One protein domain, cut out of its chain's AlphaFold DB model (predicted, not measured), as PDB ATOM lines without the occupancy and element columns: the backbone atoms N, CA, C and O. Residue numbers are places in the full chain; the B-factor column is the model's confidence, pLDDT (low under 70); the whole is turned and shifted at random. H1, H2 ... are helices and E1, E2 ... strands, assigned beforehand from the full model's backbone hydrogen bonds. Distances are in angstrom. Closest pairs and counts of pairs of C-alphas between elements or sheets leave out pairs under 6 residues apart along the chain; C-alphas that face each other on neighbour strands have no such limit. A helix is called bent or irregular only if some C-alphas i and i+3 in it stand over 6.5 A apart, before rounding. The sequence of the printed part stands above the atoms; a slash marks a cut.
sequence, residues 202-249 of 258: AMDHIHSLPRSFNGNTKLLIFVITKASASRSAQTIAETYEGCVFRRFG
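This is residues 202 to 249 of the 258 residues of the protein "Reverse transcriptase" of Phytophthora megakarya (UniProt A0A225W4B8). A two-stranded hairpin of E1 and E2 makes the middle stretch of a long, thin model, with the loop of residues 207 to 218 turning at one end and a single kinked helix, H1, at the other. Beyond E2 the chain runs on outward to about residue 229 and then folds back into H1, and residues 229 to 235, of which 233 to 235 belong to H1, stick out free. The printed part has 48 residues with two named strands and one named helix, in the order E1, E2, H1; the sheet has the order E1 - E2 and is antiparallel, and the class is mixed, helices and strands. The whole is extended, with a radius of gyration of the C-alphas of 15.5 A, and its C-alphas span 40 by 19 by 16 A, a rod.

E2, the longest strand by residues, covers residues 219 to 224 and measures 16.2 A from first to last C-alpha. E1 covers residues 202 to 206, 13.2 A, and begins at C-alpha 202 at (4.026, 7.823, -11.065). H1 covers residues 233 to 248, 20.6 A, from C-alpha 233 at (19.870, 4.657, 6.701) to C-alpha 248 at (9.357, 20.469, -1.171). H1 has a kink of 33 degrees near residue 240. It is irregular, but only just: C-alphas 243 and 246 are 6.7 A apart.

E1 and E2 are antiparallel neighbours and a hairpin, with 164 degrees between their N-to-C directions. The C-alphas of Met 203 and Phe 222 face each other at 4.8 A, and those of Ile 206 and Leu 219 at 5.2 A. Across the pair, N 204 and O 221 are within hydrogen-bond range at 3.0 A, and so are N 223 and O 202 at 2.8 A. H1 and E1 are apart, with no C-alpha of the one within 8 A of the other. In H1, 10 of 12 O i to N i+4 pairs are within hydrogen-bond range.

The two C-alphas farthest apart are those of Gly 215 and Ala 229, at 42.6 A, while the first and last printed C-alphas, of Ala 202 and Gly 249, are 20.0 A apart. The link from E1 to E2 is long, with 12 residues, and its C-alphas lie 16 to 23 A from the mean of the C-alphas. The link from E2 to H1 is short, with 8 residues. The printed part has no cut. The mean pLDDT of the printed part is 77.2, and the residues under 70 are 202 and 205 to 207.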
ATOM      1  N   ALA A 202       5.272   8.555 -10.934       65.12
ATOM      2  CA  ALA A 202       4.026   7.823 -11.065       65.12
ATOM      3  C   ALA A 202       2.932   8.667 -10.410       65.12
ATOM      4  O   ALA A 202       3.090   9.136  -9.281       65.12
ATOM      5  N   MET A 203       1.851   8.893 -11.145       74.75
ATOM      6  CA  MET A 203       0.716   9.681 -10.690       74.75
ATOM      7  C   MET A 203      -0.516   8.791 -10.704       74.75
ATOM      8  O   MET A 203      -0.778   8.135 -11.712       74.75
ATOM      9  N   ASP A 204      -1.253   8.776  -9.600       71.44
ATOM     10  CA  ASP A 204      -2.502   8.029  -9.496       71.44
ATOM     11  C   ASP A 204      -3.639   8.933  -9.018       71.44
ATOM     12  O   ASP A 204      -3.447   9.860  -8.222       71.44
ATOM     13  N   HIS A 205      -4.834   8.659  -9.530       68.69
ATOM     14  CA  HIS A 205      -6.052   9.392  -9.233       68.69
ATOM     15  C   HIS A 205      -7.087   8.453  -8.625       68.69
ATOM     16  O   HIS A 205      -7.725   7.662  -9.321       68.69
ATOM     17  N   ILE A 206      -7.339   8.629  -7.331       66.12
ATOM     18  CA  ILE A 206      -8.436   7.945  -6.656       66.12
ATOM     19  C   ILE A 206      -9.674   8.835  -6.748       66.12
ATOM     20  O   ILE A 206      -9.751   9.912  -6.143       66.12
ATOM     21  N   HIS A 207     -10.644   8.379  -7.534       57.88
ATOM     22  CA  HIS A 207     -11.953   9.007  -7.662       57.88
ATOM     23  C   HIS A 207     -12.913   8.435  -6.608       57.88
ATOM     24  O   HIS A 207     -12.816   7.263  -6.254       57.88
ATOM     25  N   SER A 208     -13.871   9.246  -6.155       70.31
ATOM     26  CA  SER A 208     -15.012   8.803  -5.332       70.31
ATOM     27  C   SER A 208     -14.681   8.400  -3.889       70.31
ATOM     28  O   SER A 208     -15.226   7.434  -3.362       70.31
ATOM     29  N   LEU A 209     -13.830   9.175  -3.218       76.69
ATOM     30  CA  LEU A 209     -13.648   9.062  -1.770       76.69
ATOM     31  C   LEU A 209     -14.800   9.736  -1.004       76.69
ATOM     32  O   LEU A 209     -15.396  10.694  -1.516       76.69
ATOM     33  N   PRO A 210     -15.090   9.288   0.238       73.25
ATOM     34  CA  PRO A 210     -15.977  10.005   1.142       73.25
ATOM     35  C   PRO A 210     -15.576  11.475   1.243       73.25
ATOM     36  O   PRO A 210     -14.389  11.812   1.244       73.25
ATOM     37  N   ARG A 211     -16.577  12.355   1.317       78.62
ATOM     38  CA  ARG A 211     -16.349  13.798   1.354       78.62
ATOM     39  C   ARG A 211     -15.475  14.151   2.555       78.62
ATOM     40  O   ARG A 211     -15.858  13.881   3.691       78.62
ATOM     41  N   SER A 212     -14.319  14.762   2.308       80.75
ATOM     42  CA  SER A 212     -13.491  15.297   3.388       80.75
ATOM     43  C   SER A 212     -14.190  16.475   4.078       80.75
ATOM     44  O   SER A 212     -15.171  17.016   3.563       80.75
ATOM     45  N   PHE A 213     -13.643  16.924   5.212       76.81
ATOM     46  CA  PHE A 213     -14.110  18.128   5.914       76.81
ATOM     47  C   PHE A 213     -14.204  19.359   4.988       76.81
ATOM     48  O   PHE A 213     -15.134  20.149   5.100       76.81
ATOM     49  N   ASN A 214     -13.306  19.463   4.000       82.75
ATOM     50  CA  ASN A 214     -13.279  20.551   3.014       82.75
ATOM     51  C   ASN A 214     -14.074  20.248   1.730       82.75
ATOM     52  O   ASN A 214     -13.962  20.971   0.745       82.75
ATOM     53  N   GLY A 215     -14.855  19.165   1.697       82.44
ATOM     54  CA  GLY A 215     -15.713  18.833   0.560       82.44
ATOM     55  C   GLY A 215     -15.027  18.094  -0.599       82.44
ATOM     56  O   GLY A 215     -15.700  17.798  -1.590       82.44
ATOM     57  N   ASN A 216     -13.735  17.765  -0.485       81.06
ATOM     58  CA  ASN A 216     -12.979  17.066  -1.530       81.06
ATOM     59  C   ASN A 216     -13.349  15.576  -1.571       81.06
ATOM     60  O   ASN A 216     -13.450  14.934  -0.528       81.06
ATOM     61  N   THR A 217     -13.514  15.026  -2.776       81.56
ATOM     62  CA  THR A 217     -13.871  13.610  -3.025       81.56
ATOM     63  C   THR A 217     -12.849  12.880  -3.898       81.56
ATOM     64  O   THR A 217     -13.073  11.749  -4.331       81.56
ATOM     65  N   LYS A 218     -11.734  13.544  -4.203       74.94
ATOM     66  CA  LYS A 218     -10.672  13.040  -5.071       74.94
ATOM     67  C   LYS A 218      -9.350  13.159  -4.342       74.94
ATOM     68  O   LYS A 218      -9.114  14.160  -3.666       74.94
ATOM     69  N   LEU A 219      -8.498  12.163  -4.519       76.06
ATOM     70  CA  LEU A 219      -7.141  12.177  -4.000       76.06
ATOM     71  C   LEU A 219      -6.178  11.966  -5.163       76.06
ATOM     72  O   LEU A 219      -6.381  11.089  -6.003       76.06
ATOM     73  N   LEU A 220      -5.175  12.836  -5.231       74.88
ATOM     74  CA  LEU A 220      -4.113  12.784  -6.221       74.88
ATOM     75  C   LEU A 220      -2.827  12.362  -5.521       74.88
ATOM     76  O   LEU A 220      -2.391  13.026  -4.581       74.88
ATOM     77  N   ILE A 221      -2.256  11.249  -5.965       75.69
ATOM     78  CA  ILE A 221      -1.036  10.676  -5.403       75.69
ATOM     79  C   ILE A 221       0.097  10.911  -6.390       75.69
ATOM     80  O   ILE A 221      -0.014  10.549  -7.559       75.69
ATOM     81  N   PHE A 222       1.201  11.464  -5.895       73.50
ATOM     82  CA  PHE A 222       2.473  11.500  -6.606       73.50
ATOM     83  C   PHE A 222       3.449  10.564  -5.900       73.50
ATOM     84  O   PHE A 222       3.758  10.756  -4.725       73.50
ATOM     85  N   VAL A 223       3.948   9.563  -6.617       74.69
ATOM     86  CA  VAL A 223       4.985   8.655  -6.126       74.69
ATOM     87  C   VAL A 223       6.287   8.986  -6.836       74.69
ATOM     88  O   VAL A 223       6.397   8.891  -8.062       74.69
ATOM     89  N   ILE A 224       7.282   9.372  -6.041       71.00
ATOM     90  CA  ILE A 224       8.638   9.645  -6.506       71.00
ATOM     91  C   ILE A 224       9.475   8.413  -6.194       71.00
ATOM     92  O   ILE A 224       9.630   8.037  -5.033       71.00
ATOM     93  N   THR A 225      10.033   7.796  -7.227       70.56
ATOM     94  CA  THR A 225      10.932   6.653  -7.075       70.56
ATOM     95  C   THR A 225      12.363   7.075  -7.374       70.56
ATOM     96  O   THR A 225      12.636   7.851  -8.292       70.56
ATOM     97  N   LYS A 226      13.306   6.574  -6.573       71.88
ATOM     98  CA  LYS A 226      14.738   6.736  -6.817       71.88
ATOM     99  C   LYS A 226      15.442   5.407  -6.610       71.88
ATOM    100  O   LYS A 226      15.319   4.792  -5.554       71.88
ATOM    101  N   ALA A 227      16.190   4.984  -7.624       71.69
ATOM    102  CA  ALA A 227      17.100   3.862  -7.493       71.69
ATOM    103  C   ALA A 227      18.235   4.243  -6.532       71.69
ATOM    104  O   ALA A 227      18.849   5.303  -6.661       71.69
ATOM    105  N   SER A 228      18.504   3.373  -5.562       71.44
ATOM    106  CA  SER A 228      19.631   3.505  -4.643       71.44
ATOM    107  C   SER A 228      20.438   2.215  -4.662       71.44
ATOM    108  O   SER A 228      19.872   1.124  -4.608       71.44
ATOM    109  N   ALA A 229      21.763   2.341  -4.727       73.50
ATOM    110  CA  ALA A 229      22.683   1.206  -4.664       73.50
ATOM    111  C   ALA A 229      22.853   0.655  -3.233       73.50
ATOM    112  O   ALA A 229      23.389  -0.435  -3.053       73.50
ATOM    113  N   SER A 230      22.397   1.398  -2.219       75.38
ATOM    114  CA  SER A 230      22.518   1.051  -0.802       75.38
ATOM    115  C   SER A 230      21.181   1.216  -0.081       75.38
ATOM    116  O   SER A 230      20.426   2.155  -0.345       75.38
ATOM    117  N   ARG A 231      20.916   0.303   0.859       79.25
ATOM    118  CA  ARG A 231      19.778   0.359   1.792       79.25
ATOM    119  C   ARG A 231      20.153   0.966   3.150       79.25
ATOM    120  O   ARG A 231      19.364   0.884   4.083       79.25
ATOM    121  N   SER A 232      21.360   1.518   3.301       84.69
ATOM    122  CA  SER A 232      21.774   2.111   4.574       84.69
ATOM    123  C   SER A 232      20.913   3.330   4.916       84.69
ATOM    124  O   SER A 232      20.535   4.111   4.038       84.69
ATOM    125  N   ALA A 233      20.643   3.518   6.210       83.88
ATOM    126  CA  ALA A 233      19.870   4.657   6.701       83.88
ATOM    127  C   ALA A 233      20.478   5.998   6.257       83.88
ATOM    128  O   ALA A 233      19.745   6.909   5.882       83.88
ATOM    129  N   GLN A 234      21.812   6.092   6.214       85.69
ATOM    130  CA  GLN A 234      22.516   7.275   5.720       85.69
ATOM    131  C   GLN A 234      22.194   7.566   4.247       85.69
ATOM    132  O   GLN A 234      21.800   8.681   3.922       85.69
ATOM    133  N   THR A 235      22.294   6.570   3.357       84.56
ATOM    134  CA  THR A 235      21.995   6.773   1.931       84.56
ATOM    135  C   THR A 235      20.524   7.139   1.712       84.56
ATOM    136  O   THR A 235      20.215   7.960   0.845       84.56
ATOM    137  N   ILE A 236      19.611   6.568   2.504       84.00
ATOM    138  CA  ILE A 236      18.181   6.908   2.464       84.00
ATOM    139  C   ILE A 236      17.958   8.354   2.927       84.00
ATOM    140  O   ILE A 236      17.250   9.095   2.248       84.00
ATOM    141  N   ALA A 237      18.593   8.779   4.023       84.44
ATOM    142  CA  ALA A 237      18.484  10.138   4.550       84.44
ATOM    143  C   ALA A 237      19.043  11.187   3.578       84.44
ATOM    144  O   ALA A 237      18.354  12.155   3.269       84.44
ATOM    145  N   GLU A 238      20.237  10.968   3.020       84.12
ATOM    146  CA  GLU A 238      20.842  11.843   2.000       84.12
ATOM    147  C   GLU A 238      19.974  11.915   0.733       84.12
ATOM    148  O   GLU A 238      19.806  12.975   0.120       84.12
ATOM    149  N   THR A 239      19.372  10.784   0.350       82.62
ATOM    150  CA  THR A 239      18.437  10.728  -0.776       82.62
ATOM    151  C   THR A 239      17.178  11.532  -0.483       82.62
ATOM    152  O   THR A 239      16.785  12.355  -1.308       82.62
ATOM    153  N   TYR A 240      16.552  11.344   0.677       84.00
ATOM    154  CA  TYR A 240      15.385  12.121   1.079       84.00
ATOM    155  C   TYR A 240      15.708  13.618   1.152       84.00
ATOM    156  O   TYR A 240      14.964  14.433   0.608       84.00
ATOM    157  N   GLU A 241      16.851  13.987   1.733       84.25
ATOM    158  CA  GLU A 241      17.271  15.378   1.869       84.25
ATOM    159  C   GLU A 241      17.434  16.053   0.496       84.25
ATOM    160  O   GLU A 241      16.815  17.079   0.205       84.25
ATOM    161  N   GLY A 242      18.232  15.447  -0.388       80.38
ATOM    162  CA  GLY A 242      18.538  16.018  -1.697       80.38
ATOM    163  C   GLY A 242      17.370  15.976  -2.684       80.38
ATOM    164  O   GLY A 242      17.300  16.809  -3.590       80.38
ATOM    165  N   CYS A 243      16.460  15.011  -2.541       76.06
ATOM    166  CA  CYS A 243      15.383  14.795  -3.505       76.06
ATOM    167  C   CYS A 243      14.063  15.414  -3.044       76.06
ATOM    168  O   CYS A 243      13.377  16.032  -3.854       76.06
ATOM    169  N   VAL A 244      13.714  15.272  -1.767       80.50
ATOM    170  CA  VAL A 244      12.419  15.691  -1.224       80.50
ATOM    171  C   VAL A 244      12.580  16.966  -0.400       80.50
ATOM    172  O   VAL A 244      12.047  18.003  -0.785       80.50
ATOM    173  N   PHE A 245      13.383  16.935   0.666       82.75
ATOM    174  CA  PHE A 245      13.451  18.026   1.644       82.75
ATOM    175  C   PHE A 245      13.856  19.370   1.033       82.75
ATOM    176  O   PHE A 245      13.144  20.360   1.175       82.75
ATOM    177  N   ARG A 246      14.975  19.422   0.297       80.56
ATOM    178  CA  ARG A 246      15.475  20.684  -0.282       80.56
ATOM    179  C   ARG A 246      14.541  21.297  -1.329       80.56
ATOM    180  O   ARG A 246      14.711  22.463  -1.668       80.56
ATOM    181  N   ARG A 247      13.606  20.520  -1.882       79.19
ATOM    182  CA  ARG A 247      12.715  20.957  -2.968       79.19
ATOM    183  C   ARG A 247      11.294  21.244  -2.503       79.19
ATOM    184  O   ARG A 247      10.706  22.215  -2.962       79.19
ATOM    185  N   PHE A 248      10.754  20.412  -1.618       80.25
ATOM    186  CA  PHE A 248       9.357  20.469  -1.171       80.25
ATOM    187  C   PHE A 248       9.222  20.843   0.308       80.25
ATOM    188  O   PHE A 248       8.115  21.090   0.772       80.25
ATOM    189  N   GLY A 249      10.338  20.922   1.037       80.88
ATOM    190  CA  GLY A 249      10.357  21.156   2.475       80.88
ATOM    191  C   GLY A 249      10.256  19.869   3.293       80.88
ATOM    192  O   GLY A 249      10.252  18.755   2.766       80.88
TER     193      GLY A 249